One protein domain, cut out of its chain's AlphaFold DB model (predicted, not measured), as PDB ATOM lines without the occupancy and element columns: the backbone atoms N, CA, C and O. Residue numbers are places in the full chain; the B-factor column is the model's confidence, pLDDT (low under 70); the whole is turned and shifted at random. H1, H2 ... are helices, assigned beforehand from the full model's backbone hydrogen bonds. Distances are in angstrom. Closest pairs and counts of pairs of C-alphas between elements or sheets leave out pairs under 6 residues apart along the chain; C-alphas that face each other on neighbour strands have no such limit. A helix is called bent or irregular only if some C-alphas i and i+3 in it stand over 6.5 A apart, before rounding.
ATOM      1  N   LEU A  12     -51.937 -57.849 -13.507       46.47
ATOM      2  CA  LEU A  12     -52.242 -56.498 -13.989       46.47
ATOM      3  C   LEU A  12     -51.063 -55.858 -14.734       46.47
ATOM      4  O   LEU A  12     -51.299 -55.225 -15.755       46.47
ATOM      5  N   GLY A  13     -49.813 -56.084 -14.318       51.66
ATOM      6  CA  GLY A  13     -48.626 -55.536 -14.992       51.66
ATOM      7  C   GLY A  13     -48.446 -56.012 -16.442       51.66
ATOM      8  O   GLY A  13     -48.230 -55.201 -17.346       51.66
ATOM      9  N   ALA A  14     -48.604 -57.314 -16.708       52.31
ATOM     10  CA  ALA A  14     -48.488 -57.866 -18.067       52.31
ATOM     11  C   ALA A  14     -49.673 -57.471 -18.971       52.31
ATOM     12  O   ALA A  14     -49.505 -57.225 -20.170       52.31
ATOM     13  N   THR A  15     -50.870 -57.371 -18.387       49.84
ATOM     14  CA  THR A  15     -52.094 -56.988 -19.105       49.84
ATOM     15  C   THR A  15     -52.122 -55.481 -19.376       49.84
ATOM     16  O   THR A  15     -52.455 -55.090 -20.492       49.84
ATOM     17  N   CYS A  16     -51.658 -54.651 -18.432       54.47
ATOM     18  CA  CYS A  16     -51.409 -53.223 -18.635       54.47
ATOM     19  C   CYS A  16     -50.383 -53.017 -19.737       54.47
ATOM     20  O   CYS A  16     -50.699 -52.349 -20.704       54.47
ATOM     21  N   SER A  17     -49.223 -53.677 -19.692       56.34
ATOM     22  CA  SER A  17     -48.176 -53.498 -20.713       56.34
ATOM     23  C   SER A  17     -48.687 -53.714 -22.147       56.34
ATOM     24  O   SER A  17     -48.336 -52.961 -23.053       56.34
ATOM     25  N   ARG A  18     -49.576 -54.698 -22.359       54.47
ATOM     26  CA  ARG A  18     -50.207 -54.970 -23.664       54.47
ATOM     27  C   ARG A  18     -51.366 -54.025 -23.996       54.47
ATOM     28  O   ARG A  18     -51.481 -53.601 -25.145       54.47
ATOM     29  N   LEU A  19     -52.203 -53.666 -23.020       52.47
ATOM     30  CA  LEU A  19     -53.271 -52.675 -23.198       52.47
ATOM     31  C   LEU A  19     -52.696 -51.296 -23.512       52.47
ATOM     32  O   LEU A  19     -53.144 -50.666 -24.457       52.47
ATOM     33  N   THR A  20     -51.656 -50.859 -22.808       56.88
ATOM     34  CA  THR A  20     -50.998 -49.573 -23.036       56.88
ATOM     35  C   THR A  20     -50.354 -49.516 -24.423       56.88
ATOM     36  O   THR A  20     -50.432 -48.485 -25.081       56.88
ATOM     37  N   LEU A  21     -49.783 -50.618 -24.924       57.88
ATOM     38  CA  LEU A  21     -49.226 -50.687 -26.283       57.88
ATOM     39  C   LEU A  21     -50.309 -50.605 -27.371       57.88
ATOM     40  O   LEU A  21     -50.154 -49.846 -28.327       57.88
ATOM     41  N   ASN A  22     -51.425 -51.319 -27.204       55.00
ATOM     42  CA  ASN A  22     -52.527 -51.323 -28.173       55.00
ATOM     43  C   ASN A  22     -53.341 -50.018 -28.150       55.00
ATOM     44  O   ASN A  22     -53.686 -49.484 -29.202       55.00
ATOM     45  N   VAL A  23     -53.590 -49.464 -26.962       55.44
ATOM     46  CA  VAL A  23     -54.248 -48.164 -26.765       55.44
ATOM     47  C   VAL A  23     -53.381 -47.037 -27.331       55.44
ATOM     48  O   VAL A  23     -53.915 -46.147 -27.978       55.44
ATOM     49  N   ARG A  24     -52.046 -47.103 -27.208       56.72
ATOM     50  CA  ARG A  24     -51.134 -46.128 -27.837       56.72
ATOM     51  C   ARG A  24     -51.121 -46.209 -29.357       56.72
ATOM     52  O   ARG A  24     -51.118 -45.178 -30.022       56.72
ATOM     53  N   PHE A  25     -51.134 -47.416 -29.915       59.50
ATOM     54  CA  PHE A  25     -51.188 -47.585 -31.366       59.50
ATOM     55  C   PHE A  25     -52.498 -47.036 -31.947       59.50
ATOM     56  O   PHE A  25     -52.498 -46.443 -33.024       59.50
ATOM     57  N   LEU A  26     -53.598 -47.182 -31.200       55.84
ATOM     58  CA  LEU A  26     -54.891 -46.584 -31.522       55.84
ATOM     59  C   LEU A  26     -54.904 -45.064 -31.312       55.84
ATOM     60  O   LEU A  26     -55.415 -44.365 -32.176       55.84
ATOM     61  N   ALA A  27     -54.312 -44.545 -30.233       55.94
ATOM     62  CA  ALA A  27     -54.253 -43.109 -29.929       55.94
ATOM     63  C   ALA A  27     -53.506 -42.293 -30.998       55.94
ATOM     64  O   ALA A  27     -53.810 -41.121 -31.219       55.94
ATOM     65  N   LEU A  28     -52.573 -42.942 -31.698       60.81
ATOM     66  CA  LEU A  28     -51.718 -42.348 -32.730       60.81
ATOM     67  C   LEU A  28     -52.188 -42.694 -34.158       60.81
ATOM     68  O   LEU A  28     -51.502 -42.397 -35.136       60.81
ATOM     69  N   SER A  29     -53.361 -43.322 -34.274       66.44
ATOM     70  CA  SER A  29     -54.092 -43.543 -35.526       66.44
ATOM     71  C   SER A  29     -54.715 -42.222 -36.019       66.44
ATOM     72  O   SER A  29     -54.915 -41.313 -35.203       66.44
ATOM     73  N   PRO A  30     -55.066 -42.073 -37.319       63.97
ATOM     74  CA  PRO A  30     -55.853 -40.934 -37.795       63.97
ATOM     75  C   PRO A  30     -57.066 -40.702 -36.891       63.97
ATOM     76  O   PRO A  30     -57.554 -41.662 -36.295       63.97
ATOM     77  N   THR A  31     -57.534 -39.452 -36.787       65.31
ATOM     78  CA  THR A  31     -58.535 -38.937 -35.828       65.31
ATOM     79  C   THR A  31     -59.886 -39.666 -35.871       65.31
ATOM     80  O   THR A  31     -60.916 -39.113 -36.246       65.31
ATOM     81  N   THR A  32     -59.886 -40.926 -35.473       79.88
ATOM     82  CA  THR A  32     -61.060 -41.737 -35.222       79.88
ATOM     83  C   THR A  32     -61.500 -41.465 -33.795       79.88
ATOM     84  O   THR A  32     -60.687 -41.189 -32.910       79.88
ATOM     85  N   HIS A  33     -62.801 -41.559 -33.547       81.62
ATOM     86  CA  HIS A  33     -63.351 -41.435 -32.200       81.62
ATOM     87  C   HIS A  33     -62.678 -42.410 -31.211       81.62
ATOM     88  O   HIS A  33     -62.402 -42.056 -30.069       81.62
ATOM     89  N   LEU A  34     -62.318 -43.612 -31.681       81.81
ATOM     90  CA  LEU A  34     -61.592 -44.610 -30.892       81.81
ATOM     91  C   LEU A  34     -60.184 -44.152 -30.497       81.81
ATOM     92  O   LEU A  34     -59.783 -44.397 -29.366       81.81
ATOM     93  N   ALA A  35     -59.455 -43.473 -31.388       79.75
ATOM     94  CA  ALA A  35     -58.138 -42.919 -31.074       79.75
ATOM     95  C   ALA A  35     -58.216 -41.872 -29.953       79.75
ATOM     96  O   ALA A  35     -57.386 -41.863 -29.049       79.75
ATOM     97  N   VAL A  36     -59.240 -41.013 -29.988       81.25
ATOM     98  CA  VAL A  36     -59.455 -39.985 -28.958       81.25
ATOM     99  C   VAL A  36     -59.769 -40.627 -27.608       81.25
ATOM    100  O   VAL A  36     -59.087 -40.327 -26.635       81.25
ATOM    101  N   LEU A  37     -60.721 -41.565 -27.558       84.38
ATOM    102  CA  LEU A  37     -61.064 -42.276 -26.321       84.38
ATOM    103  C   LEU A  37     -59.889 -43.087 -25.767       84.38
ATOM    104  O   LEU A  37     -59.655 -43.106 -24.561       84.38
ATOM    105  N   ALA A  38     -59.131 -43.749 -26.646       82.50
ATOM    106  CA  ALA A  38     -57.916 -44.463 -26.273       82.50
ATOM    107  C   ALA A  38     -56.900 -43.508 -25.633       82.50
ATOM    108  O   ALA A  38     -56.322 -43.823 -24.593       82.50
ATOM    109  N   ASN A  39     -56.731 -42.320 -26.215       81.81
ATOM    110  CA  ASN A  39     -55.856 -41.303 -25.662       81.81
ATOM    111  C   ASN A  39     -56.338 -40.809 -24.287       81.81
ATOM    112  O   ASN A  39     -55.585 -40.818 -23.319       81.81
ATOM    113  N   GLU A  40     -57.610 -40.439 -24.157       86.25
ATOM    114  CA  GLU A  40     -58.188 -39.991 -22.882       86.25
ATOM    115  C   GLU A  40     -58.055 -41.050 -21.782       86.25
ATOM    116  O   GLU A  40     -57.681 -40.730 -20.648       86.25
ATOM    117  N   GLN A  41     -58.283 -42.320 -22.124       85.06
ATOM    118  CA  GLN A  41     -58.107 -43.431 -21.199       85.06
ATOM    119  C   GLN A  41     -56.638 -43.599 -20.794       85.06
ATOM    120  O   GLN A  41     -56.360 -43.788 -19.612       85.06
ATOM    121  N   LEU A  42     -55.693 -43.481 -21.734       83.88
ATOM    122  CA  LEU A  42     -54.259 -43.517 -21.436       83.88
ATOM    123  C   LEU A  42     -53.872 -42.407 -20.451       83.88
ATOM    124  O   LEU A  42     -53.238 -42.687 -19.437       83.88
ATOM    125  N   HIS A  43     -54.282 -41.163 -20.708       85.25
ATOM    126  CA  HIS A  43     -54.008 -40.032 -19.812       85.25
ATOM    127  C   HIS A  43     -54.660 -40.212 -18.440       85.25
ATOM    128  O   HIS A  43     -54.074 -39.828 -17.431       85.25
ATOM    129  N   THR A  44     -55.849 -40.812 -18.388       87.69
ATOM    130  CA  THR A  44     -56.541 -41.123 -17.131       87.69
ATOM    131  C   THR A  44     -55.782 -42.182 -16.332       87.69
ATOM    132  O   THR A  44     -55.517 -41.974 -15.151       87.69
ATOM    133  N   MET A  45     -55.348 -43.267 -16.980       84.75
ATOM    134  CA  MET A  45     -54.548 -44.321 -16.345       84.75
ATOM    135  C   MET A  45     -53.212 -43.787 -15.819       84.75
ATOM    136  O   MET A  45     -52.871 -44.044 -14.672       84.75
ATOM    137  N   LEU A  46     -52.499 -42.975 -16.611       86.19
ATOM    138  CA  LEU A  46     -51.219 -42.370 -16.209       86.19
ATOM    139  C   LEU A  46     -51.345 -41.392 -15.026       86.19
ATOM    140  O   LEU A  46     -50.341 -41.074 -14.395       86.19
ATOM    141  N   ARG A  47     -52.549 -40.871 -14.749       86.50
ATOM    142  CA  ARG A  47     -52.810 -39.960 -13.622       86.50
ATOM    143  C   ARG A  47     -53.271 -40.679 -12.359       86.50
ATOM    144  O   ARG A  47     -52.984 -40.190 -11.271       86.50
ATOM    145  N   LEU A  48     -54.062 -41.742 -12.503       82.88
ATOM    146  CA  LEU A  48     -54.743 -42.400 -11.384       82.88
ATOM    147  C   LEU A  48     -53.931 -43.544 -10.783       82.88
ATOM    148  O   LEU A  48     -53.931 -43.705  -9.564       82.88
ATOM    149  N   ASP A  49     -53.236 -44.310 -11.619       67.44
ATOM    150  CA  ASP A  49     -52.463 -45.461 -11.181       67.44
ATOM    151  C   ASP A  49     -50.984 -45.071 -11.168       67.44
ATOM    152  O   ASP A  49     -50.444 -44.622 -12.177       67.44
ATOM    153  N   GLY A  50     -50.311 -45.223 -10.024       64.94
ATOM    154  CA  GLY A  50     -48.850 -45.166  -9.982       64.94
ATOM    155  C   GLY A  50     -48.310 -46.276 -10.876       64.94
ATOM    156  O   GLY A  50     -48.355 -47.447 -10.501       64.94
ATOM    157  N   VAL A  51     -47.881 -45.930 -12.092       79.12
ATOM    158  CA  VAL A  51     -47.426 -46.897 -13.100       79.12
ATOM    159  C   VAL A  51     -45.972 -47.300 -12.830       79.12
ATOM    160  O   VAL A  51     -45.106 -47.245 -13.705       79.12
ATOM    161  N   ASP A  52     -45.698 -47.686 -11.587       82.94
ATOM    162  CA  ASP A  52     -44.353 -47.989 -11.122       82.94
ATOM    163  C   ASP A  52     -43.776 -49.170 -11.912       82.94
ATOM    164  O   ASP A  52     -44.370 -50.247 -12.018       82.94
ATOM    165  N   GLY A  53     -42.593 -48.959 -12.487       85.12
ATOM    166  CA  GLY A  53     -41.849 -49.986 -13.214       85.12
ATOM    167  C   GLY A  53     -42.279 -50.218 -14.665       85.12
ATOM    168  O   GLY A  53     -41.668 -51.052 -15.334       85.12
ATOM    169  N   VAL A  54     -43.272 -49.496 -15.196       87.38
ATOM    170  CA  VAL A  54     -43.572 -49.555 -16.635       87.38
ATOM    171  C   VAL A  54     -42.678 -48.581 -17.381       87.38
ATOM    172  O   VAL A  54     -42.779 -47.370 -17.221       87.38
ATOM    173  N   GLN A  55     -41.841 -49.120 -18.259       90.25
ATOM    174  CA  GLN A  55     -40.984 -48.340 -19.139       90.25
ATOM    175  C   GLN A  55     -41.417 -48.484 -20.594       90.25
ATOM    176  O   GLN A  55     -41.843 -49.553 -21.040       90.25
ATOM    177  N   VAL A  56     -41.329 -47.387 -21.343       89.62
ATOM    178  CA  VAL A  56     -41.713 -47.335 -22.753       89.62
ATOM    179  C   VAL A  56     -40.471 -47.181 -23.616       89.62
ATOM    180  O   VAL A  56     -39.822 -46.142 -23.513       89.62
ATOM    181  N   PRO A  57     -40.173 -48.152 -24.495       93.12
ATOM    182  CA  PRO A  57     -39.027 -48.040 -25.380       93.12
ATOM    183  C   PRO A  57     -39.254 -46.963 -26.444       93.12
ATOM    184  O   PRO A  57     -40.346 -46.844 -27.015       93.12
ATOM    185  N   LEU A  58     -38.194 -46.234 -26.773       93.31
ATOM    186  CA  LEU A  58     -38.152 -45.172 -27.773       93.31
ATOM    187  C   LEU A  58     -38.653 -45.649 -29.131       93.31
ATOM    188  O   LEU A  58     -39.416 -44.951 -29.791       93.31
ATOM    189  N   THR A  59     -38.307 -46.872 -29.528       92.44
ATOM    190  CA  THR A  59     -38.782 -47.467 -30.785       92.44
ATOM    191  C   THR A  59     -40.310 -47.516 -30.865       92.44
ATOM    192  O   THR A  59     -40.871 -47.300 -31.934       92.44
ATOM    193  N   ALA A  60     -41.024 -47.721 -29.754       89.75
ATOM    194  CA  ALA A  60     -42.484 -47.642 -29.743       89.75
ATOM    195  C   ALA A  60     -42.984 -46.193 -29.898       89.75
ATOM    196  O   ALA A  60     -44.005 -45.966 -30.548       89.75
ATOM    197  N   LEU A  61     -42.251 -45.225 -29.341       91.44
ATOM    198  CA  LEU A  61     -42.562 -43.794 -29.403       91.44
ATOM    199  C   LEU A  61     -42.250 -43.166 -30.768       91.44
ATOM    200  O   LEU A  61     -42.870 -42.163 -31.107       91.44
ATOM    201  N   LEU A  62     -41.337 -43.738 -31.560       92.50
ATOM    202  CA  LEU A  62     -40.938 -43.206 -32.871       92.50
ATOM    203  C   LEU A  62     -41.822 -43.672 -34.038       92.50
ATOM    204  O   LEU A  62     -41.900 -42.974 -35.048       92.50
ATOM    205  N   LYS A  63     -42.532 -44.807 -33.926       89.81
ATOM    206  CA  LYS A  63     -43.442 -45.286 -34.996       89.81
ATOM    207  C   LYS A  63     -44.440 -44.219 -35.485       89.81
ATOM    208  O   LYS A  63     -44.612 -44.093 -36.698       89.81
ATOM    209  N   PRO A  64     -45.089 -43.433 -34.602       88.25
ATOM    210  CA  PRO A  64     -45.983 -42.352 -35.013       88.25
ATOM    211  C   PRO A  64     -45.287 -41.295 -35.863       88.25
ATOM    212  O   PRO A  64     -45.873 -40.834 -36.832       88.25
ATOM    213  N   LEU A  65     -44.038 -40.936 -35.551       89.94
ATOM    214  CA  LEU A  65     -43.295 -39.941 -36.325       89.94
ATOM    215  C   LEU A  65     -43.063 -40.403 -37.761       89.94
ATOM    216  O   LEU A  65     -43.310 -39.637 -38.692       89.94
ATOM    217  N   VAL A  66     -42.651 -41.661 -37.943       91.44
ATOM    218  CA  VAL A  66     -42.482 -42.253 -39.279       91.44
ATOM    219  C   VAL A  66     -43.798 -42.182 -40.053       91.44
ATOM    220  O   VAL A  66     -43.829 -41.708 -41.186       91.44
ATOM    221  N   ARG A  67     -44.913 -42.548 -39.410       87.19
ATOM    222  CA  ARG A  67     -46.250 -42.477 -40.018       87.19
ATOM    223  C   ARG A  67     -46.676 -41.054 -40.360       87.19
ATOM    224  O   ARG A  67     -47.276 -40.855 -41.408       87.19
ATOM    225  N   LEU A  68     -46.333 -40.068 -39.532       87.50
ATOM    226  CA  LEU A  68     -46.596 -38.644 -39.774       87.50
ATOM    227  C   LEU A  68     -45.757 -38.046 -40.918       87.50
ATOM    228  O   LEU A  68     -45.889 -36.856 -41.216       87.50
ATOM    229  N   GLY A  69     -44.925 -38.858 -41.577       90.12
ATOM    230  CA  GLY A  69     -44.097 -38.445 -42.701       90.12
ATOM    231  C   GLY A  69     -42.767 -37.834 -42.274       90.12
ATOM    232  O   GLY A  69     -42.221 -37.008 -43.009       90.12
ATOM    233  N   ALA A  70     -42.244 -38.203 -41.096       91.88
ATOM    234  CA  ALA A  70     -40.868 -37.877 -40.742       91.88
ATOM    235  C   ALA A  70     -39.918 -38.401 -41.827       91.88
ATOM    236  O   ALA A  70     -40.085 -39.505 -42.345       91.88
ATOM    237  N   ARG A  71     -38.923 -37.591 -42.196       93.25
ATOM    238  CA  ARG A  71     -37.945 -37.983 -43.215       93.25
ATOM    239  C   ARG A  71     -37.026 -39.077 -42.677       93.25
ATOM    240  O   ARG A  71     -36.694 -39.064 -41.491       93.25
ATOM    241  N   ARG A  72     -36.575 -39.971 -43.560       95.06
ATOM    242  CA  ARG A  72     -35.641 -41.056 -43.222       95.06
ATOM    243  C   ARG A  72     -34.407 -40.525 -42.501       95.06
ATOM    244  O   ARG A  72     -34.071 -41.037 -41.444       95.06
ATOM    245  N   GLU A  73     -33.811 -39.447 -43.004       95.06
ATOM    246  CA  GLU A  73     -32.591 -38.867 -42.432       95.06
ATOM    247  C   GLU A  73     -32.803 -38.384 -40.992       95.06
ATOM    248  O   GLU A  73     -31.914 -38.516 -40.157       95.06
ATOM    249  N   ALA A  74     -33.987 -37.845 -40.684       94.56
ATOM    250  CA  ALA A  74     -34.329 -37.417 -39.332       94.56
ATOM    251  C   ALA A  74     -34.523 -38.624 -38.407       94.56
ATOM    252  O   ALA A  74     -34.037 -38.624 -37.286       94.56
ATOM    253  N   VAL A  75     -35.200 -39.676 -38.868       95.56
ATOM    254  CA  VAL A  75     -35.439 -40.883 -38.062       95.56
ATOM    255  C   VAL A  75     -34.139 -41.644 -37.805       95.56
ATOM    256  O   VAL A  75     -33.879 -42.022 -36.666       95.56
ATOM    257  N   ASP A  76     -33.295 -41.792 -38.825       95.56
ATOM    258  CA  ASP A  76     -31.996 -42.457 -38.714       95.56
ATOM    259  C   ASP A  76     -31.006 -41.661 -37.852       95.56
ATOM    260  O   ASP A  76     -30.154 -42.258 -37.197       95.56
ATOM    261  N   ALA A  77     -31.143 -40.331 -37.785       95.56
ATOM    262  CA  ALA A  77     -30.388 -39.511 -36.839       95.56
ATOM    263  C   ALA A  77     -30.772 -39.778 -35.371       95.56
ATOM    264  O   ALA A  77     -29.967 -39.506 -34.484       95.56
ATOM    265  N   VAL A  78     -31.977 -40.302 -35.107       96.12
ATOM    266  CA  VAL A  78     -32.418 -40.703 -33.761       96.12
ATOM    267  C   VAL A  78     -32.069 -42.166 -33.481       96.12
ATOM    268  O   VAL A  78     -31.443 -42.466 -32.468       96.12
ATOM    269  N   VAL A  79     -32.493 -43.080 -34.361       96.44
ATOM    270  CA  VAL A  79     -32.240 -44.525 -34.262       96.44
ATOM    271  C   VAL A  79     -31.900 -45.058 -35.660       96.44
ATOM    272  O   VAL A  79     -32.813 -45.260 -36.466       96.44
ATOM    273  N   PRO A  80     -30.612 -45.309 -35.962       95.94
ATOM    274  CA  PRO A  80     -30.186 -45.770 -37.282       95.94
ATOM    275  C   PRO A  80     -30.905 -47.047 -37.732       95.94
ATOM    276  O   PRO A  80     -30.946 -48.036 -36.999       95.94
ATOM    277  N   GLY A  81     -31.466 -47.033 -38.944       93.88
ATOM    278  CA  GLY A  81     -32.139 -48.185 -39.554       93.88
ATOM    279  C   GLY A  81     -33.570 -48.417 -39.063       93.88
ATOM    280  O   GLY A  81     -34.249 -49.316 -39.557       93.88
ATOM    281  N   PHE A  82     -34.071 -47.610 -38.120       93.94
ATOM    282  CA  PHE A  82     -35.430 -47.764 -37.600       93.94
ATOM    283  C   PHE A  82     -36.501 -47.465 -38.653       93.94
ATOM    284  O   PHE A  82     -37.580 -48.055 -38.607       93.94
ATOM    285  N   PHE A  83     -36.212 -46.583 -39.615       93.19
ATOM    286  CA  PHE A  83     -37.167 -46.209 -40.658       93.19
ATOM    287  C   PHE A  83     -37.646 -47.422 -41.474       93.19
ATOM    288  O   PHE A  83     -38.836 -47.535 -41.759       93.19
ATOM    289  N   ASP A  84     -36.742 -48.352 -41.799       92.38
ATOM    290  CA  ASP A  84     -37.053 -49.553 -42.588       92.38
ATOM    291  C   ASP A  84     -37.833 -50.614 -41.801       92.38
ATOM    292  O   ASP A  84     -38.457 -51.489 -42.394       92.38
ATOM    293  N   ALA A  85     -37.825 -50.531 -40.469       90.25
ATOM    294  CA  ALA A  85     -38.526 -51.465 -39.593       90.25
ATOM    295  C   ALA A  85     -40.005 -51.099 -39.360       90.25
ATOM    296  O   ALA A  85     -40.719 -51.831 -38.668       90.25
ATOM    297  N   VAL A  86     -40.471 -49.954 -39.870       88.44
ATOM    298  CA  VAL A  86     -41.858 -49.506 -39.700       88.44
ATOM    299  C   VAL A  86     -42.675 -49.856 -40.937       88.44
ATOM    300  O   VAL A  86     -42.605 -49.181 -41.964       88.44
ATOM    301  N   ASP A  87     -43.518 -50.879 -40.799       80.19
ATOM    302  CA  ASP A  87     -44.539 -51.200 -41.790       80.19
ATOM    303  C   ASP A  87     -45.487 -49.995 -41.988       80.19
ATOM    304  O   ASP A  87     -45.945 -49.373 -41.021       80.19
ATOM    305  N   GLU A  88     -45.806 -49.682 -43.250       68.50
ATOM    306  CA  GLU A  88     -46.802 -48.671 -43.660       68.50
ATOM    307  C   GLU A  88     -46.420 -47.189 -43.432       68.50
ATOM    308  O   GLU A  88     -47.220 -46.386 -42.946       68.50
ATOM    309  N   ALA A  89     -45.230 -46.763 -43.862       62.03
ATOM    310  CA  ALA A  89     -44.779 -45.364 -43.761       62.03
ATOM    311  C   ALA A  89     -45.566 -44.322 -44.609       62.03
ATOM    312  O   ALA A  89     -45.167 -43.163 -44.673       62.03
ATOM    313  N   ASN A  90     -46.679 -44.683 -45.267       64.38
ATOM    314  CA  ASN A  90     -47.286 -43.874 -46.339       64.38
ATOM    315  C   ASN A  90     -48.752 -43.472 -46.101       64.38
ATOM    316  O   ASN A  90     -49.572 -43.500 -47.024       64.38
ATOM    317  N   PHE A  91     -49.099 -43.041 -44.888       74.81
ATOM    318  CA  PHE A  91     -50.374 -42.351 -44.683       74.81
ATOM    319  C   PHE A  91     -50.295 -40.923 -45.239       74.81
ATOM    320  O   PHE A  91     -49.418 -40.136 -44.887       74.81
ATOM    321  N   ARG A  92     -51.228 -40.567 -46.127       82.69
ATOM    322  CA  ARG A  92     -51.358 -39.189 -46.618       82.69
ATOM    323  C   ARG A  92     -52.175 -38.382 -45.617       82.69
ATOM    324  O   ARG A  92     -53.394 -38.518 -45.565       82.69
ATOM    325  N   PHE A  93     -51.506 -37.536 -44.847       85.50
ATOM    326  CA  PHE A  93     -52.159 -36.592 -43.945       85.50
ATOM    327  C   PHE A  93     -52.337 -35.225 -44.605       85.50
ATOM    328  O   PHE A  93     -51.469 -34.761 -45.350       85.50
ATOM    329  N   THR A  94     -53.449 -34.556 -44.298       90.31
ATOM    330  CA  THR A  94     -53.534 -33.106 -44.490       90.31
ATOM    331  C   THR A  94     -52.596 -32.417 -43.500       90.31
ATOM    332  O   THR A  94     -52.204 -32.992 -42.479       90.31
ATOM    333  N   HIS A  95     -52.234 -31.172 -43.797       89.69
ATOM    334  CA  HIS A  95     -51.402 -30.357 -42.914       89.69
ATOM    335  C   HIS A  95     -51.998 -30.242 -41.500       89.69
ATOM    336  O   HIS A  95     -51.320 -30.535 -40.519       89.69
ATOM    337  N   GLU A  96     -53.297 -29.948 -41.412       90.69
ATOM    338  CA  GLU A  96     -54.027 -29.814 -40.147       90.69
ATOM    339  C   GLU A  96     -54.072 -31.121 -39.345       90.69
ATOM    340  O   GLU A  96     -53.796 -31.123 -38.146       90.69
ATOM    341  N   SER A  97     -54.377 -32.251 -39.997       89.81
ATOM    342  CA  SER A  97     -54.426 -33.553 -39.319       89.81
ATOM    343  C   SER A  97     -53.053 -33.981 -38.813       89.81
ATOM    344  O   SER A  97     -52.951 -34.536 -37.722       89.81
ATOM    345  N   ARG A  98     -51.991 -33.703 -39.577       91.69
ATOM    346  CA  ARG A  98     -50.618 -33.981 -39.152       91.69
ATOM    347  C   ARG A  98     -50.238 -33.151 -37.926       91.69
ATOM    348  O   ARG A  98     -49.698 -33.704 -36.973       91.69
ATOM    349  N   ASP A  99     -50.536 -31.852 -37.934       93.06
ATOM    350  CA  ASP A  99     -50.239 -30.961 -36.809       93.06
ATOM    351  C   ASP A  99     -51.024 -31.347 -35.542       93.06
ATOM    352  O   ASP A  99     -50.469 -31.333 -34.444       93.06
ATOM    353  N   GLU A 100     -52.294 -31.741 -35.673       91.56
ATOM    354  CA  GLU A 100     -53.095 -32.269 -34.559       91.56
ATOM    355  C   GLU A 100     -52.505 -33.564 -33.980       91.56
ATOM    356  O   GLU A 100     -52.344 -33.673 -32.764       91.56
ATOM    357  N   LEU A 101     -52.135 -34.529 -34.826       90.19
ATOM    358  CA  LEU A 101     -51.539 -35.789 -34.376       90.19
ATOM    359  C   LEU A 101     -50.165 -35.584 -33.727       90.19
ATOM    360  O   LEU A 101     -49.885 -36.188 -32.693       90.19
ATOM    361  N   ALA A 102     -49.333 -34.695 -34.279       93.44
ATOM    362  CA  ALA A 102     -48.057 -34.321 -33.677       93.44
ATOM    363  C   ALA A 102     -48.256 -33.687 -32.289       93.44
ATOM    364  O   ALA A 102     -47.543 -34.033 -31.347       93.44
ATOM    365  N   ARG A 103     -49.266 -32.821 -32.116       93.75
ATOM    366  CA  ARG A 103     -49.614 -32.259 -30.799       93.75
ATOM    367  C   ARG A 103     -50.066 -33.323 -29.805       93.75
ATOM    368  O   ARG A 103     -49.639 -33.270 -28.653       93.75
ATOM    369  N   ARG A 104     -50.891 -34.289 -30.225       90.75
ATOM    370  CA  ARG A 104     -51.296 -35.416 -29.363       90.75
ATOM    371  C   ARG A 104     -50.095 -36.241 -28.932       90.75
ATOM    372  O   ARG A 104     -49.913 -36.436 -27.739       90.75
ATOM    373  N   TRP A 105     -49.228 -36.604 -29.874       92.12
ATOM    374  CA  TRP A 105     -47.992 -37.329 -29.583       92.12
ATOM    375  C   TRP A 105     -47.113 -36.590 -28.564       92.12
ATOM    376  O   TRP A 105     -46.691 -37.181 -27.572       92.12
ATOM    377  N   LEU A 106     -46.904 -35.279 -28.737       95.25
ATOM    378  CA  LEU A 106     -46.182 -34.452 -27.760       95.25
ATOM    379  C   LEU A 106     -46.883 -34.426 -26.390       95.25
ATOM    380  O   LEU A 106     -46.214 -34.416 -25.358       95.25
ATOM    381  N   GLY A 107     -48.218 -34.407 -26.363       94.00
ATOM    382  CA  GLY A 107     -49.010 -34.507 -25.135       94.00
ATOM    383  C   GLY A 107     -48.825 -35.846 -24.418       94.00
ATOM    384  O   GLY A 107     -48.683 -35.872 -23.194       94.00
ATOM    385  N   ASP A 108     -48.754 -36.941 -25.168       90.44
ATOM    386  CA  ASP A 108     -48.532 -38.286 -24.633       90.44
ATOM    387  C   ASP A 108     -47.136 -38.408 -24.039       90.44
ATOM    388  O   ASP A 108     -46.991 -38.874 -22.912       90.44
ATOM    389  N   LEU A 109     -46.110 -37.905 -24.733       93.94
ATOM    390  CA  LEU A 109     -44.747 -37.860 -24.200       93.94
ATOM    391  C   LEU A 109     -44.670 -37.090 -22.882       93.94
ATOM    392  O   LEU A 109     -44.014 -37.540 -21.944       93.94
ATOM    393  N   GLN A 110     -45.371 -35.961 -22.780       95.00
ATOM    394  CA  GLN A 110     -45.443 -35.199 -21.536       95.00
ATOM    395  C   GLN A 110     -46.112 -35.988 -20.408       95.00
ATOM    396  O   GLN A 110     -45.656 -35.926 -19.268       95.00
ATOM    397  N   ALA A 111     -47.199 -36.708 -20.695       92.06
ATOM    398  CA  ALA A 111     -47.872 -37.535 -19.697       92.06
ATOM    399  C   ALA A 111     -46.986 -38.704 -19.245       92.06
ATOM    400  O   ALA A 111     -46.855 -38.939 -18.047       92.06
ATOM    401  N   LEU A 112     -46.311 -39.374 -20.184       92.38
ATOM    402  CA  LEU A 112     -45.369 -40.456 -19.894       92.38
ATOM    403  C   LEU A 112     -44.168 -39.980 -19.082       92.38
ATOM    404  O   LEU A 112     -43.762 -40.666 -18.148       92.38
ATOM    405  N   ALA A 113     -43.629 -38.801 -19.401       93.81
ATOM    406  CA  ALA A 113     -42.546 -38.192 -18.642       93.81
ATOM    407  C   ALA A 113     -42.958 -37.942 -17.188       93.81
ATOM    408  O   ALA A 113     -42.261 -38.363 -16.270       93.81
ATOM    409  N   ARG A 114     -44.121 -37.312 -16.967       93.50
ATOM    410  CA  ARG A 114     -44.639 -37.032 -15.616       93.50
ATOM    411  C   ARG A 114     -44.925 -38.304 -14.818       93.50
ATOM    412  O   ARG A 114     -44.757 -38.293 -13.606       93.50
ATOM    413  N   ALA A 115     -45.325 -39.376 -15.494       91.69
ATOM    414  CA  ALA A 115     -45.557 -40.684 -14.892       91.69
ATOM    415  C   ALA A 115     -44.271 -41.519 -14.705       91.69
ATOM    416  O   ALA A 115     -44.362 -42.681 -14.328       91.69
ATOM    417  N   GLY A 116     -43.080 -40.982 -15.016       91.88
ATOM    418  CA  GLY A 116     -41.813 -41.712 -14.874       91.88
ATOM    419  C   GLY A 116     -41.672 -42.920 -15.808       91.88
ATOM    420  O   GLY A 116     -40.858 -43.802 -15.559       91.88
ATOM    421  N   CYS A 117     -42.462 -42.974 -16.885       92.69
ATOM    422  CA  CYS A 117     -42.537 -44.129 -17.782       92.69
ATOM    423  C   CYS A 117     -41.493 -44.108 -18.916       92.69
ATOM    424  O   CYS A 117     -41.470 -45.013 -19.750       92.69
ATOM    425  N   LEU A 118     -40.680 -43.056 -19.020       93.44
ATOM    426  CA  LEU A 118     -39.663 -42.927 -20.067       93.44
ATOM    427  C   LEU A 118     -38.350 -43.586 -19.630       93.44
ATOM    428  O   LEU A 118     -37.918 -43.412 -18.491       93.44
ATOM    429  N   ILE A 119     -37.704 -44.307 -20.547       94.50
ATOM    430  CA  ILE A 119     -36.368 -44.870 -20.321       94.50
ATOM    431  C   ILE A 119     -35.355 -43.728 -20.348       94.50
ATOM    432  O   ILE A 119     -35.248 -43.014 -21.345       94.50
ATOM    433  N   ARG A 120     -34.626 -43.543 -19.243       95.06
ATOM    434  CA  ARG A 120     -33.749 -42.386 -19.011       95.06
ATOM    435  C   ARG A 120     -32.660 -42.269 -20.077       95.06
ATOM    436  O   ARG A 120     -32.391 -41.175 -20.568       95.06
ATOM    437  N   GLU A 121     -32.075 -43.396 -20.461       96.50
ATOM    438  CA  GLU A 121     -30.970 -43.510 -21.414       96.50
ATOM    439  C   GLU A 121     -31.384 -43.113 -22.839       96.50
ATOM    440  O   GLU A 121     -30.552 -42.673 -23.628       96.50
ATOM    441  N   GLU A 122     -32.675 -43.216 -23.164       97.06
ATOM    442  CA  GLU A 122     -33.218 -42.925 -24.494       97.06
ATOM    443  C   GLU A 122     -33.698 -41.468 -24.647       97.06
ATOM    444  O   GLU A 122     -34.076 -41.033 -25.739       97.06
ATOM    445  N   ILE A 123     -33.677 -40.683 -23.566       97.12
ATOM    446  CA  ILE A 123     -34.168 -39.298 -23.557       97.12
ATOM    447  C   ILE A 123     -33.407 -38.367 -24.501       97.12
ATOM    448  O   ILE A 123     -34.077 -37.584 -25.174       97.12
ATOM    449  N   PRO A 124     -32.064 -38.417 -24.618       97.88
ATOM    450  CA  PRO A 124     -31.342 -37.599 -25.596       97.88
ATOM    451  C   PRO A 124     -31.900 -37.741 -27.016       97.88
ATOM    452  O   PRO A 124     -32.179 -36.746 -27.689       97.88
ATOM    453  N   SER A 125     -32.149 -38.980 -27.436       97.75
ATOM    454  CA  SER A 125     -32.715 -39.309 -28.742       97.75
ATOM    455  C   SER A 125     -34.188 -38.895 -28.845       97.75
ATOM    456  O   SER A 125     -34.605 -38.322 -29.852       97.75
ATOM    457  N   LEU A 126     -34.978 -39.075 -27.781       97.56
ATOM    458  CA  LEU A 126     -36.365 -38.601 -27.738       97.56
ATOM    459  C   LEU A 126     -36.469 -37.071 -27.874       97.56
ATOM    460  O   LEU A 126     -37.331 -36.569 -28.594       97.56
ATOM    461  N   VAL A 127     -35.585 -36.323 -27.206       97.88
ATOM    462  CA  VAL A 127     -35.523 -34.858 -27.312       97.88
ATOM    463  C   VAL A 127     -35.174 -34.442 -28.735       97.88
ATOM    464  O   VAL A 127     -35.854 -33.580 -29.291       97.88
ATOM    465  N   LEU A 128     -34.190 -35.091 -29.362       97.94
ATOM    466  CA  LEU A 128     -33.846 -34.837 -30.760       97.94
ATOM    467  C   LEU A 128     -35.039 -35.091 -31.703       97.94
ATOM    468  O   LEU A 128     -35.329 -34.266 -32.570       97.94
ATOM    469  N   ALA A 129     -35.800 -36.164 -31.477       97.69
ATOM    470  CA  ALA A 129     -37.012 -36.463 -32.240       97.69
ATOM    471  C   ALA A 129     -38.086 -35.364 -32.108       97.69
ATOM    472  O   ALA A 129     -38.695 -34.968 -33.104       97.69
ATOM    473  N   MET A 130     -38.297 -34.828 -30.899       98.06
ATOM    474  CA  MET A 130     -39.207 -33.694 -30.678       98.06
ATOM    475  C   MET A 130     -38.730 -32.432 -31.410       98.06
ATOM    476  O   MET A 130     -39.544 -31.725 -32.007       98.06
ATOM    477  N   LEU A 131     -37.421 -32.166 -31.417       98.06
ATOM    478  CA  LEU A 131     -36.847 -31.033 -32.147       98.06
ATOM    479  C   LEU A 131     -37.063 -31.161 -33.659       98.06
ATOM    480  O   LEU A 131     -37.365 -30.157 -34.298       98.06
ATOM    481  N   PHE A 132     -37.011 -32.367 -34.236       97.69
ATOM    482  CA  PHE A 132     -37.324 -32.560 -35.658       97.69
ATOM    483  C   PHE A 132     -38.746 -32.161 -36.036       97.69
ATOM    484  O   PHE A 132     -38.938 -31.602 -37.116       97.69
ATOM    485  N   ILE A 133     -39.724 -32.348 -35.144       96.81
ATOM    486  CA  ILE A 133     -41.071 -31.804 -35.360       96.81
ATOM    487  C   ILE A 133     -41.011 -30.275 -35.439       96.81
ATOM    488  O   ILE A 133     -41.585 -29.683 -36.350       96.81
ATOM    489  N   GLY A 134     -40.304 -29.620 -34.516       96.69
ATOM    490  CA  GLY A 134     -40.205 -28.154 -34.480       96.69
ATOM    491  C   GLY A 134     -39.371 -27.535 -35.612       96.69
ATOM    492  O   GLY A 134     -39.471 -26.336 -35.883       96.69
ATOM    493  N   LEU A 135     -38.531 -28.343 -36.263       96.81
ATOM    494  CA  LEU A 135     -37.691 -27.949 -37.397       96.81
ATOM    495  C   LEU A 135     -38.363 -28.154 -38.755       96.81
ATOM    496  O   LEU A 135     -37.881 -27.629 -39.761       96.81
ATOM    497  N   ASP A 136     -39.462 -28.902 -38.809       95.56
ATOM    498  CA  ASP A 136     -40.232 -29.034 -40.035       95.56
ATOM    499  C   ASP A 136     -40.833 -27.672 -40.416       95.56
ATOM    500  O   ASP A 136     -41.600 -27.071 -39.667       95.56
ATOM    501  N   GLN A 137     -40.504 -27.190 -41.618       93.44
ATOM    502  CA  GLN A 137     -40.990 -25.917 -42.167       93.44
ATOM    503  C   GLN A 137     -42.515 -25.845 -42.251       93.44
ATOM    504  O   GLN A 137     -43.089 -24.760 -42.327       93.44
ATOM    505  N   ARG A 138     -43.178 -27.001 -42.276       93.44
ATOM    506  CA  ARG A 138     -44.631 -27.079 -42.266       93.44
ATOM    507  C   ARG A 138     -45.198 -26.924 -40.856       93.44
ATOM    508  O   ARG A 138     -46.382 -26.678 -40.742       93.44
ATOM    509  N   SER A 139     -44.443 -27.082 -39.777       94.19
ATOM    510  CA  SER A 139     -45.005 -27.017 -38.423       94.19
ATOM    511  C   SER A 139     -45.589 -25.641 -38.109       94.19
ATOM    512  O   SER A 139     -44.928 -24.612 -38.270       94.19
ATOM    513  N   SER A 140     -46.841 -25.610 -37.646       96.06
ATOM    514  CA  SER A 140     -47.470 -24.359 -37.223       96.06
ATOM    515  C   SER A 140     -46.754 -23.744 -36.015       96.06
ATOM    516  O   SER A 140     -46.096 -24.424 -35.225       96.06
ATOM    517  N   TYR A 141     -46.936 -22.435 -35.814       95.69
ATOM    518  CA  TYR A 141     -46.446 -21.755 -34.612       95.69
ATOM    519  C   TYR A 141     -46.946 -22.427 -33.324       95.69
ATOM    520  O   TYR A 141     -46.182 -22.608 -32.379       95.69
ATOM    521  N   HIS A 142     -48.211 -22.856 -33.302       96.44
ATOM    522  CA  HIS A 142     -48.781 -23.543 -32.147       96.44
ATOM    523  C   HIS A 142     -48.093 -24.889 -31.878       96.44
ATOM    524  O   HIS A 142     -47.745 -25.167 -30.731       96.44
ATOM    525  N   LEU A 143     -47.822 -25.686 -32.921       96.31
ATOM    526  CA  LEU A 143     -47.070 -26.934 -32.785       96.31
ATOM    527  C   LEU A 143     -45.645 -26.686 -32.265       96.31
ATOM    528  O   LEU A 143     -45.195 -27.407 -31.380       96.31
ATOM    529  N   ASN A 144     -44.966 -25.633 -32.730       96.94
ATOM    530  CA  ASN A 144     -43.644 -25.258 -32.215       96.94
ATOM    531  C   ASN A 144     -43.678 -24.932 -30.716       96.94
ATOM    532  O   ASN A 144     -42.823 -25.398 -29.965       96.94
ATOM    533  N   THR A 145     -44.695 -24.205 -30.248       96.88
ATOM    534  CA  THR A 145     -44.899 -23.969 -28.811       96.88
ATOM    535  C   THR A 145     -45.114 -25.280 -28.052       96.88
ATOM    536  O   THR A 145     -44.537 -25.471 -26.983       96.88
ATOM    537  N   CYS A 146     -45.890 -26.220 -28.606       97.31
ATOM    538  CA  CYS A 146     -46.058 -27.547 -28.010       97.31
ATOM    539  C   CYS A 146     -44.738 -28.327 -27.934       97.31
ATOM    540  O   CYS A 146     -44.515 -29.005 -26.934       97.31
ATOM    541  N   VAL A 147     -43.860 -28.217 -28.940       97.62
ATOM    542  CA  VAL A 147     -42.520 -28.834 -28.924       97.62
ATOM    543  C   VAL A 147     -41.690 -28.269 -27.774       97.62
ATOM    544  O   VAL A 147     -41.167 -29.046 -26.981       97.62
ATOM    545  N   VAL A 148     -41.631 -26.942 -27.623       97.38
ATOM    546  CA  VAL A 148     -40.887 -26.282 -26.534       97.38
ATOM    547  C   VAL A 148     -41.375 -26.763 -25.160       97.38
ATOM    548  O   VAL A 148     -40.569 -27.165 -24.321       97.38
ATOM    549  N   VAL A 149     -42.696 -26.791 -24.945       96.88
ATOM    550  CA  VAL A 149     -43.310 -27.249 -23.683       96.88
ATOM    551  C   VAL A 149     -43.056 -28.738 -23.429       96.88
ATOM    552  O   VAL A 149     -42.822 -29.146 -22.287       96.88
ATOM    553  N   ALA A 150     -43.095 -29.566 -24.474       97.00
ATOM    554  CA  ALA A 150     -42.827 -30.994 -24.361       97.00
ATOM    555  C   ALA A 150     -41.362 -31.268 -24.009       97.00
ATOM    556  O   ALA A 150     -41.107 -32.018 -23.069       97.00
ATOM    557  N   VAL A 151     -40.417 -30.604 -24.685       97.50
ATOM    558  CA  VAL A 151     -38.984 -30.668 -24.365       97.50
ATOM    559  C   VAL A 151     -38.744 -30.242 -22.917       97.50
ATOM    560  O   VAL A 151     -38.061 -30.959 -22.184       97.50
ATOM    561  N   GLU A 152     -39.350 -29.135 -22.470       96.06
ATOM    562  CA  GLU A 152     -39.237 -28.674 -21.080       96.06
ATOM    563  C   GLU A 152     -39.742 -29.715 -20.085       96.06
ATOM    564  O   GLU A 152     -39.045 -30.048 -19.129       96.06
ATOM    565  N   THR A 153     -40.936 -30.254 -20.328       95.69
ATOM    566  CA  THR A 153     -41.574 -31.230 -19.442       95.69
ATOM    567  C   THR A 153     -40.768 -32.522 -19.367       95.69
ATOM    568  O   THR A 153     -40.530 -33.023 -18.269       95.69
ATOM    569  N   VAL A 154     -40.345 -33.060 -20.515       95.44
ATOM    570  CA  VAL A 154     -39.572 -34.306 -20.589       95.44
ATOM    571  C   VAL A 154     -38.254 -34.140 -19.851       95.44
ATOM    572  O   VAL A 154     -37.942 -34.963 -18.998       95.44
ATOM    573  N   CYS A 155     -37.520 -33.053 -20.102       95.12
ATOM    574  CA  CYS A 155     -36.250 -32.817 -19.425       95.12
ATOM    575  C   CYS A 155     -36.446 -32.565 -17.926       95.12
ATOM    576  O   CYS A 155     -35.703 -33.116 -17.119       95.12
ATOM    577  N   ALA A 156     -37.449 -31.781 -17.522       93.50
ATOM    578  CA  ALA A 156     -37.713 -31.499 -16.111       93.50
ATOM    579  C   ALA A 156     -38.083 -32.759 -15.317       93.50
ATOM    580  O   ALA A 156     -37.637 -32.906 -14.182       93.50
ATOM    581  N   ALA A 157     -38.846 -33.676 -15.918       90.75
ATOM    582  CA  ALA A 157     -39.241 -34.926 -15.273       90.75
ATOM    583  C   ALA A 157     -38.041 -35.816 -14.913       90.75
ATOM    584  O   ALA A 157     -38.087 -36.539 -13.923       90.75
ATOM    585  N   VAL A 158     -36.956 -35.735 -15.688       81.25
ATOM    586  CA  VAL A 158     -35.763 -36.584 -15.513       81.25
ATOM    587  C   VAL A 158     -34.564 -35.860 -14.916       81.25
ATOM    588  O   VAL A 158     -33.583 -36.494 -14.529       81.25
ATOM    589  N   SER A 159     -34.664 -34.537 -14.780       83.94
ATOM    590  CA  SER A 159     -33.664 -33.686 -14.127       83.94
ATOM    591  C   SER A 159     -33.775 -33.696 -12.596       83.94
ATOM    592  O   SER A 159     -33.215 -32.827 -11.933       83.94
ATOM    593  N   SER A 160     -34.505 -34.646 -12.012       85.88
ATOM    594  CA  SER A 160     -34.513 -34.887 -10.572       85.88
ATOM    595  C   SER A 160     -33.430 -35.910 -10.200       85.88
ATOM    596  O   SER A 160     -33.226 -36.900 -10.903       85.88
ATOM    597  N   GLY A 161     -32.723 -35.660  -9.094       88.31
ATOM    598  CA  GLY A 161     -31.700 -36.562  -8.552       88.31
ATOM    599  C   GLY A 161     -30.257 -36.226  -8.944       88.31
ATOM    600  O   GLY A 161     -29.989 -35.240  -9.630       88.31
ATOM    601  N   GLU A 162     -29.327 -37.054  -8.468       90.06
ATOM    602  CA  GLU A 162     -27.875 -36.871  -8.635       90.06
ATOM    603  C   GLU A 162     -27.438 -36.983 -10.107       90.06
ATOM    604  O   GLU A 162     -26.564 -36.247 -10.560       90.06
ATOM    605  N   ASP A 163     -28.138 -37.797 -10.902       91.25
ATOM    606  CA  ASP A 163     -27.828 -38.031 -12.319       91.25
ATOM    607  C   ASP A 163     -28.385 -36.960 -13.274       91.25
ATOM    608  O   ASP A 163     -28.334 -37.124 -14.500       91.25
ATOM    609  N   ALA A 164     -28.988 -35.885 -12.757       93.19
ATOM    610  CA  ALA A 164     -29.639 -34.860 -13.574       93.19
ATOM    611  C   ALA A 164     -28.661 -34.173 -14.538       93.19
ATOM    612  O   ALA A 164     -28.952 -34.016 -15.724       93.19
ATOM    613  N   LEU A 165     -27.484 -33.803 -14.034       94.38
ATOM    614  CA  LEU A 165     -26.477 -33.068 -14.793       94.38
ATOM    615  C   LEU A 165     -25.809 -33.925 -15.891       94.38
ATOM    616  O   LEU A 165     -25.771 -33.459 -17.033       94.38
ATOM    617  N   PRO A 166     -25.354 -35.173 -15.628       96.00
ATOM    618  CA  PRO A 166     -24.872 -36.068 -16.683       96.00
ATOM    619  C   PRO A 166     -25.896 -36.311 -17.797       96.00
ATOM    620  O   PRO A 166     -25.535 -36.334 -18.974       96.00
ATOM    621  N   LEU A 167     -27.178 -36.460 -17.443       96.00
ATOM    622  CA  LEU A 167     -28.238 -36.643 -18.431       96.00
ATOM    623  C   LEU A 167     -28.439 -35.387 -19.284       96.00
ATOM    624  O   LEU A 167     -28.514 -35.492 -20.505       96.00
ATOM    625  N   GLU A 168     -28.484 -34.201 -18.675       96.06
ATOM    626  CA  GLU A 168     -28.596 -32.936 -19.408       96.06
ATOM    627  C   GLU A 168     -27.421 -32.736 -20.382       96.06
ATOM    628  O   GLU A 168     -27.636 -32.393 -21.546       96.06
ATOM    629  N   LEU A 169     -26.190 -33.029 -19.945       96.88
ATOM    630  CA  LEU A 169     -25.001 -33.010 -20.804       96.88
ATOM    631  C   LEU A 169     -25.107 -34.034 -21.947       96.88
ATOM    632  O   LEU A 169     -24.728 -33.732 -23.078       96.88
ATOM    633  N   SER A 170     -25.650 -35.226 -21.686       97.50
ATOM    634  CA  SER A 170     -25.904 -36.238 -22.720       97.50
ATOM    635  C   SER A 170     -26.896 -35.738 -23.778       97.50
ATOM    636  O   SER A 170     -26.624 -35.842 -24.975       97.50
ATOM    637  N   ILE A 171     -27.995 -35.093 -23.359       97.56
ATOM    638  CA  ILE A 171     -28.952 -34.443 -24.272       97.56
ATOM    639  C   ILE A 171     -28.239 -33.363 -25.099       97.56
ATOM    640  O   ILE A 171     -28.368 -33.335 -26.324       97.56
ATOM    641  N   CYS A 172     -27.445 -32.505 -24.451       97.69
ATOM    642  CA  CYS A 172     -26.685 -31.442 -25.107       97.69
ATOM    643  C   CYS A 172     -25.731 -31.999 -26.183       97.69
ATOM    644  O   CYS A 172     -25.768 -31.559 -27.333       97.69
ATOM    645  N   ARG A 173     -24.939 -33.025 -25.847       98.06
ATOM    646  CA  ARG A 173     -24.018 -33.712 -26.769       98.06
ATOM    647  C   ARG A 173     -24.736 -34.355 -27.945       98.06
ATOM    648  O   ARG A 173     -24.261 -34.243 -29.071       98.06
ATOM    649  N   HIS A 174     -25.866 -35.012 -27.703       97.88
ATOM    650  CA  HIS A 174     -26.620 -35.685 -28.758       97.88
ATOM    651  C   HIS A 174     -27.184 -34.677 -29.770       97.88
ATOM    652  O   HIS A 174     -27.010 -34.847 -30.977       97.88
ATOM    653  N   ILE A 175     -27.757 -33.567 -29.284       98.19
ATOM    654  CA  ILE A 175     -28.230 -32.466 -30.137       98.19
ATOM    655  C   ILE A 175     -27.065 -31.852 -30.919       98.19
ATOM    656  O   ILE A 175     -27.173 -31.666 -32.130       98.19
ATOM    657  N   TRP A 176     -25.949 -31.550 -30.248       98.31
ATOM    658  CA  TRP A 176     -24.767 -30.960 -30.879       98.31
ATOM    659  C   TRP A 176     -24.180 -31.862 -31.969       98.31
ATOM    660  O   TRP A 176     -23.904 -31.380 -33.065       98.31
ATOM    661  N   THR A 177     -24.057 -33.165 -31.700       97.69
ATOM    662  CA  THR A 177     -23.467 -34.153 -32.621       97.69
ATOM    663  C   THR A 177     -24.203 -34.181 -33.954       97.69
ATOM    664  O   THR A 177     -23.568 -34.239 -35.004       97.69
ATOM    665  N   TRP A 178     -25.535 -34.098 -33.919       97.62
ATOM    666  CA  TRP A 178     -26.347 -33.989 -35.124       97.62
ATOM    667  C   TRP A 178     -26.293 -32.576 -35.734       97.62
ATOM    668  O   TRP A 178     -26.127 -32.410 -36.940       97.62
ATOM    669  N   ALA A 179     -26.419 -31.532 -34.914       97.44
ATOM    670  CA  ALA A 179     -26.585 -30.166 -35.402       97.44
ATOM    671  C   ALA A 179     -25.289 -29.518 -35.931       97.44
ATOM    672  O   ALA A 179     -25.338 -28.564 -36.712       97.44
ATOM    673  N   GLN A 180     -24.109 -30.012 -35.557       96.19
ATOM    674  CA  GLN A 180     -22.848 -29.465 -36.064       96.19
ATOM    675  C   GLN A 180     -22.695 -29.627 -37.585       96.19
ATOM    676  O   GLN A 180     -22.037 -28.809 -38.218       96.19
ATOM    677  N   SER A 181     -23.342 -30.619 -38.206       95.38
ATOM    678  CA  SER A 181     -23.271 -30.835 -39.657       95.38
ATOM    679  C   SER A 181     -24.351 -30.092 -40.447       95.38
ATOM    680  O   SER A 181     -24.320 -30.105 -41.676       95.38
ATOM    681  N   VAL A 182     -25.319 -29.446 -39.783       96.50
ATOM    682  CA  VAL A 182     -26.398 -28.713 -40.469       96.50
ATOM    683  C   VAL A 182     -26.064 -27.234 -40.649       96.50
ATOM    684  O   VAL A 182     -25.165 -26.700 -40.002       96.50
TER     685      VAL A 182
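This is residues 12 to 182 of the 376 residues of an uncharacterized protein of Exidia glandulosa HHB12029 (UniProt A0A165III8). Four helices, H3, H6, H7 and H8, stand roughly alongside one another as the core of an up-and-down bundle, and a fifth, H9, packs slantwise on the side of H7. On the opposite side of the core a two-helix hairpin, H1 and H2, packs on H6 through part of H2, while the short helices H4 and H5 sit beside H3, with H4 also on H7. The 171 printed residues hold nine named helices, H1 to H9 in order along the chain, and no named strand; the class is all helix. The whole is compact, with a radius of gyration of the C-alphas of 15.5 A and spans of 44 by 44 by 31 A.

H1 is residues 12 to 27, 20.9 A long, beginning with C-alpha 12 at (-52.242, -56.498, -13.989). H2 is residues 33 to 48, 22.5 A long. H3 is residues 58 to 67, 14.9 A long, and it is only just irregular: C-alphas 61 and 64 are 6.7 A apart. H4 is residues 72 to 78, 10.0 A long, and H5 is residues 82 to 85, 5.2 A long. H6, residues 95 to 114, is the longest helix at 28.9 A, with C-alpha 95 at (-51.402, -30.357, -42.914). H7 is residues 120 to 135, 23.7 A long, and is irregular, with C-alphas 121 and 124 lying 7.3 A apart. H8 is residues 141 to 158, 26.4 A long. H9 is residues 164 to 179, 22.5 A long, ending with C-alpha 179 at (-26.585, -30.166, -35.402).

H3, H6, H7, H8 and H9 form a bundle that is up and down, each helix running against the one before it in the chain. H7 is the hub, touching H3, H4, H8 and H9. H7 and H8 form a helical hairpin at a shallow tilt of 11 degrees, and their closest C-alphas, those of Gly 134 and Asn 144, are 5.0 A apart. H7 and H9 touch at a steep tilt of 43 degrees, running the same way, with the C-alphas of Pro 124 and Ile 171 closest at 4.2 A. H3 and H7 only just touch, with 3 pairs of C-alphas within 8 A; the closest are those of Leu 58 and Glu 122, 6.3 A apart. H4 touches residues 125 to 132 of H7, closest at the C-alphas of Val 78 and Ser 125, 5.2 A. H5 touches H4, with the C-alphas of Arg 72 and Phe 83 closest at 6.0 A. H6 and H8 touch at a shallow tilt of 16 degrees, the same way, with the C-alphas of Ala 113 and Val 154 closest at 5.3 A. H2 touches H6 with residues 39 to 46 alone, closest at the C-alphas of His 43 and Ala 111, 6.6 A. H1 and H2 form a helical hairpin at a steep tilt of 40 degrees, with the C-alphas of Ala 27 and Ala 35 closest at 4.1 A. H1 and H9 are apart. Every O i to N i+4 pair is within hydrogen-bond range in H1, H2, H4, H6 and H9, against 3 of 6 in H3, 10 of 12 in H7 and 13 of 14 in H8; H5 is too short for such a pair.

The two C-alphas farthest apart are those of Leu 12 and Ser 181, 46.4 A. The printed part has no cut. No link is long: H2 to H3 and H5 to H6 are short, with 9 residues each, and the other links are tight. The mean pLDDT of the printed part is 87.2; residues 12 to 31, 49 to 50 and 88 to 90 are under 70, and H1 has a mean of 54.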